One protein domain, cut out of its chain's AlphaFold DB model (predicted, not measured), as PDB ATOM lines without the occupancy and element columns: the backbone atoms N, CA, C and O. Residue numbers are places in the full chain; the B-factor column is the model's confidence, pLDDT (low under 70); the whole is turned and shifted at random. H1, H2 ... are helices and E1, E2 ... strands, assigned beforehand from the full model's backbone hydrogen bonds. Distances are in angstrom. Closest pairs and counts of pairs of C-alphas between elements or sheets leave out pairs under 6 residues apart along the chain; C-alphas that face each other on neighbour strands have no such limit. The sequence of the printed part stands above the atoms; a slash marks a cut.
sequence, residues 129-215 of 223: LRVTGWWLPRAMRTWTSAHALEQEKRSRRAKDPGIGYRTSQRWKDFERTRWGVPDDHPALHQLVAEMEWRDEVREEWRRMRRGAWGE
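What this domain is: This is residues 129 to 215 of the 223 residues of the protein "HTH-type transcriptional regulator/antitoxin HipB" of Nocardioides cavernae (UniProt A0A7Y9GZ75). A short two-stranded ribbon, E1 and E2, makes the middle of a loose structure, and the first part of the long helix H3, residues 188 to 199, packs over it. Helix H1 packs at one end of the ribbon, H2 is set off beyond the other end, and residues 200 to 215 stick out as a long arm. The printed part has 87 residues with two named strands and three named helices in the order E1, H1, E2, H2, H3; the sheet, E1 - E2, is antiparallel and the class is mostly helix. The whole is loose, with a radius of gyration of the C-alphas of 15.7 A and spans of 45 by 33 by 25 A.

How they stand to each other: Start at E1, residues 130 to 134, and set it beside E2, residues 161 to 164: they are antiparallel neighbours at 140 degrees, with N 132 and O 162 at 2.8 A and N 162 and O 133 at 2.7 A, within hydrogen-bond range. Look next at H1, residues 146 to 157; its closest C-alphas to E1 are those of Glu 152 and Trp 134, 5.6 A apart. H2, residues 169 to 179, is apart from E1 and H1. For H3, residues 188 to 214, the closest C-alphas to E1 are those of Leu 191 and Val 131, 6.3 A apart, and to E2 those of Val 192 and Pro 161, 6.2 A apart. H3 is apart from H1 and H2. In H1, H2 and H3 every O i to N i+4 pair is within hydrogen-bond range.

Where its parts are: Find C-alpha 130 at (50.965, 6.066, -33.078), where E1 begins its 11.7 A; E2 measures 9.5 A. H1 is 16.7 A long and H2 15.1 A. From C-alpha 188 at (48.173, -1.740, -26.151), H3 runs 38.9 A to C-alpha 214 at (26.581, 30.551, -25.224).

The domain as a whole: The C-alphas farthest apart are those of Gln 169 and Glu 215, 48.3 A. The printed part has no cut, and the link from E1 to H1 is long. Mean pLDDT of the printed part is 85.2; look for values under 70 at residues 142 to 143 and 212 to 215.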
ATOM      1  N   LEU A 129      55.035   3.549 -33.592       91.19
ATOM      2  CA  LEU A 129      53.593   3.349 -33.481       91.19
ATOM      3  C   LEU A 129      52.928   4.608 -32.946       91.19
ATOM      4  O   LEU A 129      53.388   5.222 -31.991       91.19
ATOM      5  N   ARG A 130      51.798   4.964 -33.550       89.50
ATOM      6  CA  ARG A 130      50.965   6.066 -33.078       89.50
ATOM      7  C   ARG A 130      49.496   5.719 -33.139       89.50
ATOM      8  O   ARG A 130      49.030   5.018 -34.047       89.50
ATOM      9  N   VAL A 131      48.742   6.321 -32.235       91.50
ATOM     10  CA  VAL A 131      47.289   6.272 -32.302       91.50
ATOM     11  C   VAL A 131      46.766   7.249 -33.353       91.50
ATOM     12  O   VAL A 131      47.155   8.419 -33.429       91.50
ATOM     13  N   THR A 132      45.887   6.747 -34.215       89.81
ATOM     14  CA  THR A 132      45.252   7.510 -35.305       89.81
ATOM     15  C   THR A 132      43.811   7.905 -34.990       89.81
ATOM     16  O   THR A 132      43.242   8.741 -35.685       89.81
ATOM     17  N   GLY A 133      43.233   7.331 -33.939       90.31
ATOM     18  CA  GLY A 133      41.823   7.440 -33.588       90.31
ATOM     19  C   GLY A 133      41.316   6.118 -33.024       90.31
ATOM     20  O   GLY A 133      42.083   5.163 -32.890       90.31
ATOM     21  N   TRP A 134      40.019   6.038 -32.749       92.44
ATOM     22  CA  TRP A 134      39.362   4.751 -32.542       92.44
ATOM     23  C   TRP A 134      39.319   3.966 -33.848       92.44
ATOM     24  O   TRP A 134      39.347   4.525 -34.950       92.44
ATOM     25  N   TRP A 135      39.329   2.646 -33.735       91.75
ATOM     26  CA  TRP A 135      39.412   1.797 -34.900       91.75
ATOM     27  C   TRP A 135      38.174   1.890 -35.789       91.75
ATOM     28  O   TRP A 135      37.041   1.649 -35.372       91.75
ATOM     29  N   LEU A 136      38.448   2.136 -37.070       88.69
ATOM     30  CA  LEU A 136      37.489   2.058 -38.159       88.69
ATOM     31  C   LEU A 136      38.041   1.175 -39.288       88.69
ATOM     32  O   LEU A 136      39.203   1.363 -39.699       88.69
ATOM     33  N   PRO A 137      37.215   0.263 -39.841       86.75
ATOM     34  CA  PRO A 137      37.522  -0.440 -41.078       86.75
ATOM     35  C   PRO A 137      37.902   0.543 -42.181       86.75
ATOM     36  O   PRO A 137      37.315   1.618 -42.297       86.75
ATOM     37  N   ARG A 138      38.858   0.166 -43.037       83.69
ATOM     38  CA  ARG A 138      39.361   1.050 -44.100       83.69
ATOM     39  C   ARG A 138      38.238   1.604 -44.986       83.69
ATOM     40  O   ARG A 138      38.269   2.787 -45.294       83.69
ATOM     41  N   ALA A 139      37.244   0.780 -45.321       84.12
ATOM     42  CA  ALA A 139      36.081   1.175 -46.120       84.12
ATOM     43  C   ALA A 139      35.212   2.265 -45.460       84.12
ATOM     44  O   ALA A 139      34.536   3.011 -46.155       84.12
ATOM     45  N   MET A 140      35.244   2.380 -44.129       83.00
ATOM     46  CA  MET A 140      34.452   3.353 -43.368       83.00
ATOM     47  C   MET A 140      35.226   4.639 -43.051       83.00
ATOM     48  O   MET A 140      34.624   5.612 -42.613       83.00
ATOM     49  N   ARG A 141      36.548   4.688 -43.284       75.50
ATOM     50  CA  ARG A 141      37.383   5.859 -42.941       75.50
ATOM     51  C   ARG A 141      37.076   7.108 -43.769       75.50
ATOM     52  O   ARG A 141      37.413   8.205 -43.346       75.50
ATOM     53  N   THR A 142      36.477   6.948 -44.946       69.81
ATOM     54  CA  THR A 142      36.151   8.039 -45.879       69.81
ATOM     55  C   THR A 142      34.692   8.491 -45.798       69.81
ATOM     56  O   THR A 142      34.300   9.383 -46.544       69.81
ATOM     57  N   TRP A 143      33.876   7.885 -44.928       60.84
ATOM     58  CA  TRP A 143      32.441   8.161 -44.831       60.84
ATOM     59  C   TRP A 143      32.038   8.627 -43.437       60.84
ATOM     60  O   TRP A 143      32.195   7.908 -42.454       60.84
ATOM     61  N   THR A 144      31.395   9.792 -43.375       71.88
ATOM     62  CA  THR A 144      30.693  10.277 -42.180       71.88
ATOM     63  C   THR A 144      29.292   9.662 -42.122       71.88
ATOM     64  O   THR A 144      28.286  10.355 -42.243       71.88
ATOM     65  N   SER A 145      29.215   8.333 -42.016       80.75
ATOM     66  CA  SER A 145      27.945   7.608 -41.900       80.75
ATOM     67  C   SER A 145      27.596   7.324 -40.436       80.75
ATOM     68  O   SER A 145      28.474   7.239 -39.576       80.75
ATOM     69  N   ALA A 146      26.306   7.123 -40.140       82.19
ATOM     70  CA  ALA A 146      25.860   6.708 -38.806       82.19
ATOM     71  C   ALA A 146      26.547   5.403 -38.350       82.19
ATOM     72  O   ALA A 146      26.960   5.291 -37.197       82.19
ATOM     73  N   HIS A 147      26.765   4.469 -39.283       84.12
ATOM     74  CA  HIS A 147      27.504   3.230 -39.036       84.12
ATOM     75  C   HIS A 147      28.966   3.467 -38.637       84.12
ATOM     76  O   HIS A 147      29.468   2.774 -37.754       84.12
ATOM     77  N   ALA A 148      29.651   4.446 -39.238       84.94
ATOM     78  CA  ALA A 148      31.020   4.781 -38.848       84.94
ATOM     79  C   ALA A 148      31.073   5.303 -37.401       84.94
ATOM     80  O   ALA A 148      31.917   4.864 -36.625       84.94
ATOM     81  N   LEU A 149      30.120   6.154 -37.003       85.19
ATOM     82  CA  LEU A 149      30.022   6.663 -35.627       85.19
ATOM     83  C   LEU A 149      29.693   5.561 -34.612       85.19
ATOM     84  O   LEU A 149      30.201   5.566 -33.491       85.19
ATOM     85  N   GLU A 150      28.824   4.620 -34.973       89.38
ATOM     86  CA  GLU A 150      28.504   3.477 -34.118       89.38
ATOM     87  C   GLU A 150      29.712   2.549 -33.944       89.38
ATOM     88  O   GLU A 150      30.036   2.151 -32.821       89.38
ATOM     89  N   GLN A 151      30.431   2.275 -35.033       89.50
ATOM     90  CA  GLN A 151      31.655   1.485 -35.004       89.50
ATOM     91  C   GLN A 151      32.746   2.153 -34.159       89.50
ATOM     92  O   GLN A 151      33.403   1.476 -33.368       89.50
ATOM     93  N   GLU A 152      32.898   3.473 -34.263       87.69
ATOM     94  CA  GLU A 152      33.816   4.253 -33.430       87.69
ATOM     95  C   GLU A 152      33.470   4.106 -31.939       87.69
ATOM     96  O   GLU A 152      34.326   3.762 -31.124       87.69
ATOM     97  N   LYS A 153      32.188   4.269 -31.575       89.88
ATOM     98  CA  LYS A 153      31.713   4.075 -30.193       89.88
ATOM     99  C   LYS A 153      31.962   2.654 -29.694       89.88
ATOM    100  O   LYS A 153      32.316   2.479 -28.527       89.88
ATOM    101  N   ARG A 154      31.767   1.646 -30.549       91.19
ATOM    102  CA  ARG A 154      32.032   0.238 -30.228       91.19
ATOM    103  C   ARG A 154      33.516   0.005 -29.965       91.19
ATOM    104  O   ARG A 154      33.854  -0.589 -28.947       91.19
ATOM    105  N   SER A 155      34.380   0.492 -30.852       92.44
ATOM    106  CA  SER A 155      35.836   0.406 -30.718       92.44
ATOM    107  C   SER A 155      36.320   1.092 -29.438       92.44
ATOM    108  O   SER A 155      37.094   0.496 -28.691       92.44
ATOM    109  N   ARG A 156      35.781   2.275 -29.119       91.75
ATOM    110  CA  ARG A 156      36.057   2.976 -27.861       91.75
ATOM    111  C   ARG A 156      35.690   2.148 -26.635       91.75
ATOM    112  O   ARG A 156      36.507   1.984 -25.739       91.75
ATOM    113  N   ARG A 157      34.481   1.574 -26.599       91.88
ATOM    114  CA  ARG A 157      34.049   0.700 -25.489       91.88
ATOM    115  C   ARG A 157      34.919  -0.550 -25.356       91.88
ATOM    116  O   ARG A 157      35.150  -1.009 -24.246       91.88
ATOM    117  N   ALA A 158      35.388  -1.083 -26.480       92.25
ATOM    118  CA  ALA A 158      36.269  -2.243 -26.526       92.25
ATOM    119  C   ALA A 158      37.748  -1.905 -26.265       92.25
ATOM    120  O   ALA A 158      38.561  -2.824 -26.249       92.25
ATOM    121  N   LYS A 159      38.103  -0.622 -26.081       91.75
ATOM    122  CA  LYS A 159      39.492  -0.157 -25.951       91.75
ATOM    123  C   LYS A 159      40.375  -0.632 -27.116       91.75
ATOM    124  O   LYS A 159      41.509  -1.052 -26.920       91.75
ATOM    125  N   ASP A 160      39.841  -0.566 -28.339       91.69
ATOM    126  CA  ASP A 160      40.528  -0.989 -29.568       91.69
ATOM    127  C   ASP A 160      40.950   0.227 -30.415       91.69
ATOM    128  O   ASP A 160      40.192   0.652 -31.293       91.69
ATOM    129  N   PRO A 161      42.126   0.831 -30.180       93.62
ATOM    130  CA  PRO A 161      42.583   1.980 -30.943       93.62
ATOM    131  C   PRO A 161      42.995   1.601 -32.376       93.62
ATOM    132  O   PRO A 161      43.525   0.531 -32.690       93.62
ATOM    133  N   GLY A 162      42.804   2.541 -33.292       91.75
ATOM    134  CA  GLY A 162      43.419   2.512 -34.608       91.75
ATOM    135  C   GLY A 162      44.904   2.844 -34.498       91.75
ATOM    136  O   GLY A 162      45.265   4.011 -34.355       91.75
ATOM    137  N   ILE A 163      45.766   1.840 -34.632       93.50
ATOM    138  CA  ILE A 163      47.223   2.013 -34.631       93.50
ATOM    139  C   ILE A 163      47.709   2.210 -36.068       93.50
ATOM    140  O   ILE A 163      47.324   1.471 -36.981       93.50
ATOM    141  N   GLY A 164      48.542   3.225 -36.276       89.56
ATOM    142  CA  GLY A 164      49.208   3.499 -37.543       89.56
ATOM    143  C   GLY A 164      50.700   3.723 -37.344       89.56
ATOM    144  O   GLY A 164      51.154   3.988 -36.238       89.56
ATOM    145  N   TYR A 165      51.451   3.642 -38.435       91.94
ATOM    146  CA  TYR A 165      52.891   3.875 -38.446       91.94
ATOM    147  C   TYR A 165      53.337   4.411 -39.810       91.94
ATOM    148  O   TYR A 165      52.569   4.412 -40.779       91.94
ATOM    149  N   ARG A 166      54.581   4.891 -39.894       89.06
ATOM    150  CA  ARG A 166      55.238   5.253 -41.159       89.06
ATOM    151  C   ARG A 166      56.464   4.380 -41.383       89.06
ATOM    152  O   ARG A 166      57.205   4.094 -40.453       89.06
ATOM    153  N   THR A 167      56.699   4.026 -42.644       88.88
ATOM    154  CA  THR A 167      57.891   3.268 -43.062       88.88
ATOM    155  C   THR A 167      59.019   4.181 -43.555       88.88
ATOM    156  O   THR A 167      60.182   3.802 -43.531       88.88
ATOM    157  N   SER A 168      58.704   5.404 -44.002       89.75
ATOM    158  CA  SER A 168      59.701   6.324 -44.565       89.75
ATOM    159  C   SER A 168      60.669   6.840 -43.497       89.75
ATOM    160  O   SER A 168      60.243   7.519 -42.564       89.75
ATOM    161  N   GLN A 169      61.969   6.574 -43.676       86.62
ATOM    162  CA  GLN A 169      63.013   6.982 -42.732       86.62
ATOM    163  C   GLN A 169      63.088   8.505 -42.566       86.62
ATOM    164  O   GLN A 169      62.988   8.988 -41.449       86.62
ATOM    165  N   ARG A 170      63.103   9.267 -43.671       90.06
ATOM    166  CA  ARG A 170      63.150  10.744 -43.643       90.06
ATOM    167  C   ARG A 170      62.035  11.373 -42.806       90.06
ATOM    168  O   ARG A 170      62.267  12.346 -42.098       90.06
ATOM    169  N   TRP A 171      60.819  10.832 -42.902       86.00
ATOM    170  CA  TRP A 171      59.686  11.329 -42.119       86.00
ATOM    171  C   TRP A 171      59.826  10.997 -40.639       86.00
ATOM    172  O   TRP A 171      59.519  11.853 -39.817       86.00
ATOM    173  N   LYS A 172      60.304   9.793 -40.304       89.44
ATOM    174  CA  LYS A 172      60.586   9.427 -38.913       89.44
ATOM    175  C   LYS A 172      61.685  10.305 -38.330       89.44
ATOM    176  O   LYS A 172      61.503  10.824 -37.244       89.44
ATOM    177  N   ASP A 173      62.776  10.539 -39.055       88.06
ATOM    178  CA  ASP A 173      63.877  11.383 -38.575       88.06
ATOM    179  C   ASP A 173      63.399  12.817 -38.313       88.06
ATOM    180  O   ASP A 173      63.725  13.412 -37.285       88.06
ATOM    181  N   PHE A 174      62.555  13.355 -39.200       88.50
ATOM    182  CA  PHE A 174      61.912  14.651 -38.999       88.50
ATOM    183  C   PHE A 174      60.979  14.660 -37.778       88.50
ATOM    184  O   PHE A 174      61.052  15.574 -36.958       88.50
ATOM    185  N   GLU A 175      60.115  13.648 -37.637       85.31
ATOM    186  CA  GLU A 175      59.203  13.513 -36.494       85.31
ATOM    187  C   GLU A 175      59.996  13.389 -35.178       85.31
ATOM    188  O   GLU A 175      59.704  14.122 -34.236       85.31
ATOM    189  N   ARG A 176      61.055  12.571 -35.145       90.56
ATOM    190  CA  ARG A 176      61.939  12.364 -33.987       90.56
ATOM    191  C   ARG A 176      62.730  13.613 -33.616       90.56
ATOM    192  O   ARG A 176      62.854  13.933 -32.441       90.56
ATOM    193  N   THR A 177      63.210  14.367 -34.604       90.31
ATOM    194  CA  THR A 177      63.890  15.651 -34.361       90.31
ATOM    195  C   THR A 177      62.933  16.683 -33.771       90.31
ATOM    196  O   THR A 177      63.323  17.491 -32.933       90.31
ATOM    197  N   ARG A 178      61.670  16.681 -34.214       89.25
ATOM    198  CA  ARG A 178      60.688  17.679 -33.781       89.25
ATOM    199  C   ARG A 178      60.004  17.343 -32.455       89.25
ATOM    200  O   ARG A 178      59.684  18.266 -31.711       89.25
ATOM    201  N   TRP A 179      59.741  16.067 -32.192       83.06
ATOM    202  CA  TRP A 179      58.906  15.610 -31.074       83.06
ATOM    203  C   TRP A 179      59.631  14.674 -30.099       83.06
ATOM    204  O   TRP A 179      59.032  14.268 -29.109       83.06
ATOM    205  N   GLY A 180      60.905  14.360 -30.348       85.19
ATOM    206  CA  GLY A 180      61.659  13.351 -29.607       85.19
ATOM    207  C   GLY A 180      61.448  11.942 -30.161       85.19
ATOM    208  O   GLY A 180      60.559  11.699 -30.980       85.19
ATOM    209  N   VAL A 181      62.297  11.008 -29.732       83.81
ATOM    210  CA  VAL A 181      62.159   9.587 -30.076       83.81
ATOM    211  C   VAL A 181      61.015   8.997 -29.240       83.81
ATOM    212  O   VAL A 181      61.084   9.080 -28.014       83.81
ATOM    213  N   PRO A 182      59.946   8.467 -29.866       80.69
ATOM    214  CA  PRO A 182      58.858   7.818 -29.137       80.69
ATOM    215  C   PRO A 182      59.320   6.545 -28.419       80.69
ATOM    216  O   PRO A 182      60.340   5.972 -28.789       80.69
ATOM    217  N   ASP A 183      58.529   6.088 -27.445       80.00
ATOM    218  CA  ASP A 183      58.738   4.795 -26.780       80.00
ATOM    219  C   ASP A 183      58.728   3.634 -27.791       80.00
ATOM    220  O   ASP A 183      57.956   3.629 -28.762       80.00
ATOM    221  N   ASP A 184      59.571   2.636 -27.544       79.62
ATOM    222  CA  ASP A 184      59.735   1.481 -28.417       79.62
ATOM    223  C   ASP A 184      58.511   0.566 -28.314       79.62
ATOM    224  O   ASP A 184      58.292  -0.103 -27.306       79.62
ATOM    225  N   HIS A 185      57.718   0.503 -29.392       83.50
ATOM    226  CA  HIS A 185      56.537  -0.371 -29.526       83.50
ATOM    227  C   HIS A 185      55.674  -0.409 -28.255       83.50
ATOM    228  O   HIS A 185      55.603  -1.447 -27.586       83.50
ATOM    229  N   PRO A 186      54.973   0.696 -27.938       88.56
ATOM    230  CA  PRO A 186      54.176   0.797 -26.726       88.56
ATOM    231  C   PRO A 186      53.156  -0.338 -26.641       88.56
ATOM    232  O   PRO A 186      52.599  -0.806 -27.644       88.56
ATOM    233  N   ALA A 187      52.888  -0.777 -25.418       91.31
ATOM    234  CA  ALA A 187      51.862  -1.767 -25.158       91.31
ATOM    235  C   ALA A 187      50.474  -1.214 -25.497       91.31
ATOM    236  O   ALA A 187      50.219  -0.005 -25.469       91.31
ATOM    237  N   LEU A 188      49.533  -2.121 -25.770       90.69
ATOM    238  CA  LEU A 188      48.173  -1.740 -26.151       90.69
ATOM    239  C   LEU A 188      47.519  -0.814 -25.116       90.69
ATOM    240  O   LEU A 188      46.856   0.147 -25.491       90.69
ATOM    241  N   HIS A 189      47.736  -1.066 -23.824       90.50
ATOM    242  CA  HIS A 189      47.162  -0.250 -22.757       90.50
ATOM    243  C   HIS A 189      47.708   1.188 -22.744       90.50
ATOM    244  O   HIS A 189      46.940   2.107 -22.480       90.50
ATOM    245  N   GLN A 190      48.985   1.405 -23.086       91.31
ATOM    246  CA  GLN A 190      49.556   2.752 -23.212       91.31
ATOM    247  C   GLN A 190      48.923   3.502 -24.388       91.31
ATOM    248  O   GLN A 190      48.538   4.659 -24.247       91.31
ATOM    249  N   LEU A 191      48.733   2.829 -25.528       91.19
ATOM    250  CA  LEU A 191      48.062   3.416 -26.693       91.19
ATOM    251  C   LEU A 191      46.581   3.720 -26.409       91.19
ATOM    252  O   LEU A 191      46.048   4.731 -26.858       91.19
ATOM    253  N   VAL A 192      45.896   2.867 -25.645       92.56
ATOM    254  CA  VAL A 192      44.525   3.139 -25.191       92.56
ATOM    255  C   VAL A 192      44.487   4.374 -24.298       92.56
ATOM    256  O   VAL A 192      43.660   5.249 -24.540       92.56
ATOM    257  N   ALA A 193      45.393   4.474 -23.324       91.38
ATOM    258  CA  ALA A 193      45.482   5.635 -22.444       91.38
ATOM    259  C   ALA A 193      45.770   6.924 -23.235       91.38
ATOM    260  O   ALA A 193      45.124   7.944 -23.005       91.38
ATOM    261  N   GLU A 194      46.663   6.872 -24.232       91.19
ATOM    262  CA  GLU A 194      46.912   8.003 -25.137       91.19
ATOM    263  C   GLU A 194      45.634   8.414 -25.894       91.19
ATOM    264  O   GLU A 194      45.352   9.602 -26.061       91.19
ATOM    265  N   MET A 195      44.835   7.445 -26.349       92.62
ATOM    266  CA  MET A 195      43.566   7.716 -27.030       92.62
ATOM    267  C   MET A 195      42.501   8.311 -26.112       92.62
ATOM    268  O   MET A 195      41.816   9.245 -26.528       92.62
ATOM    269  N   GLU A 196      42.357   7.784 -24.897       90.44
ATOM    270  CA  GLU A 196      41.425   8.301 -23.891       90.44
ATOM    271  C   GLU A 196      41.779   9.755 -23.546       90.44
ATOM    272  O   GLU A 196      40.922  10.631 -23.663       90.44
ATOM    273  N   TRP A 197      43.061  10.046 -23.301       90.25
ATOM    274  CA  TRP A 197      43.548  11.410 -23.077       90.25
ATOM    275  C   TRP A 197      43.259  12.349 -24.263       90.25
ATOM    276  O   TRP A 197      42.782  13.472 -24.085       90.25
ATOM    277  N   ARG A 198      43.480  11.901 -25.508       88.75
ATOM    278  CA  ARG A 198      43.153  12.702 -26.706       88.75
ATOM    279  C   ARG A 198      41.658  13.002 -26.827       88.75
ATOM    280  O   ARG A 198      41.295  14.072 -27.326       88.75
ATOM    281  N   ASP A 199      40.796  12.065 -26.438       87.69
ATOM    282  CA  ASP A 199      39.347  12.261 -26.432       87.69
ATOM    283  C   ASP A 199      38.920  13.256 -25.348       87.69
ATOM    284  O   ASP A 199      38.140  14.160 -25.653       87.69
ATOM    285  N   GLU A 200      39.481  13.163 -24.141       89.06
ATOM    286  CA  GLU A 200      39.247  14.114 -23.046       89.06
ATOM    287  C   GLU A 200      39.601  15.544 -23.466       89.06
ATOM    288  O   GLU A 200      38.745  16.433 -23.427       89.06
ATOM    289  N   VAL A 201      40.813  15.748 -23.997       88.19
ATOM    290  CA  VAL A 201      41.266  17.050 -24.515       88.19
ATOM    291  C   VAL A 201      40.312  17.566 -25.597       88.19
ATOM    292  O   VAL A 201      39.908  18.731 -25.599       88.19
ATOM    293  N   ARG A 202      39.885  16.705 -26.529       85.62
ATOM    294  CA  ARG A 202      38.944  17.087 -27.593       85.62
ATOM    295  C   ARG A 202      37.574  17.482 -27.036       85.62
ATOM    296  O   ARG A 202      36.931  18.389 -27.574       85.62
ATOM    297  N   GLU A 203      37.093  16.799 -26.005       85.56
ATOM    298  CA  GLU A 203      35.831  17.114 -25.341       85.56
ATOM    299  C   GLU A 203      35.892  18.433 -24.570       85.56
ATOM    300  O   GLU A 203      34.939  19.212 -24.653       85.56
ATOM    301  N   GLU A 204      37.002  18.719 -23.892       85.38
ATOM    302  CA  GLU A 204      37.254  20.002 -23.229       85.38
ATOM    303  C   GLU A 204      37.249  21.159 -24.224       85.38
ATOM    304  O   GLU A 204      36.484  22.112 -24.059       85.38
ATOM    305  N   TRP A 205      37.985  21.032 -25.330       80.88
ATOM    306  CA  TRP A 205      37.969  22.015 -26.415       80.88
ATOM    307  C   TRP A 205      36.557  22.253 -26.970       80.88
ATOM    308  O   TRP A 205      36.165  23.392 -27.240       80.88
ATOM    309  N   ARG A 206      35.752  21.192 -27.128       80.00
ATOM    310  CA  ARG A 206      34.345  21.310 -27.556       80.00
ATOM    311  C   ARG A 206      33.473  21.991 -26.501       80.00
ATOM    312  O   ARG A 206      32.585  22.753 -26.880       80.00
ATOM    313  N   ARG A 207      33.691  21.720 -25.208       81.19
ATOM    314  CA  ARG A 207      32.994  22.390 -24.095       81.19
ATOM    315  C   ARG A 207      33.320  23.882 -24.070       81.19
ATOM    316  O   ARG A 207      32.386  24.675 -24.080       81.19
ATOM    317  N   MET A 208      34.599  24.252 -24.155       79.12
ATOM    318  CA  MET A 208      35.043  25.649 -24.225       79.12
ATOM    319  C   MET A 208      34.436  26.380 -25.423       79.12
ATOM    320  O   MET A 208      33.889  27.466 -25.262       79.12
ATOM    321  N   ARG A 209      34.438  25.764 -26.618       76.88
ATOM    322  CA  ARG A 209      33.766  26.352 -27.789       76.88
ATOM    323  C   ARG A 209      32.263  26.499 -27.564       76.88
ATOM    324  O   ARG A 209      31.737  27.561 -27.837       76.88
ATOM    325  N   ARG A 210      31.549  25.500 -27.040       75.12
ATOM    326  CA  ARG A 210      30.102  25.653 -26.775       75.12
ATOM    327  C   ARG A 210      29.795  26.733 -25.733       75.12
ATOM    328  O   ARG A 210      28.829  27.458 -25.924       75.12
ATOM    329  N   GLY A 211      30.617  26.865 -24.690       72.88
ATOM    330  CA  GLY A 211      30.494  27.930 -23.687       72.88
ATOM    331  C   GLY A 211      30.738  29.322 -24.274       72.88
ATOM    332  O   GLY A 211      29.914  30.211 -24.103       72.88
ATOM    333  N   ALA A 212      31.789  29.477 -25.085       62.34
ATOM    334  CA  ALA A 212      32.096  30.734 -25.776       62.34
ATOM    335  C   ALA A 212      31.009  31.169 -26.783       62.34
ATOM    336  O   ALA A 212      30.863  32.355 -27.051       62.34
ATOM    337  N   TRP A 213      30.238  30.225 -27.336       54.09
ATOM    338  CA  TRP A 213      29.081  30.518 -28.195       54.09
ATOM    339  C   TRP A 213      27.773  30.726 -27.403       54.09
ATOM    340  O   TRP A 213      26.794  31.194 -27.979       54.09
ATOM    341  N   GLY A 214      27.741  30.386 -26.109       52.66
ATOM    342  CA  GLY A 214      26.581  30.551 -25.224       52.66
ATOM    343  C   GLY A 214      26.543  31.881 -24.461       52.66
ATOM    344  O   GLY A 214      25.457  32.332 -24.114       52.66
ATOM    345  N   GLU A 215      27.688  32.535 -24.239       46.31
ATOM    346  CA  GLU A 215      27.786  33.789 -23.462       46.31
ATOM    347  C   GLU A 215      27.838  35.079 -24.314       46.31
ATOM    348  O   GLU A 215      28.026  36.167 -23.778       46.31
TER     349      GLU A 215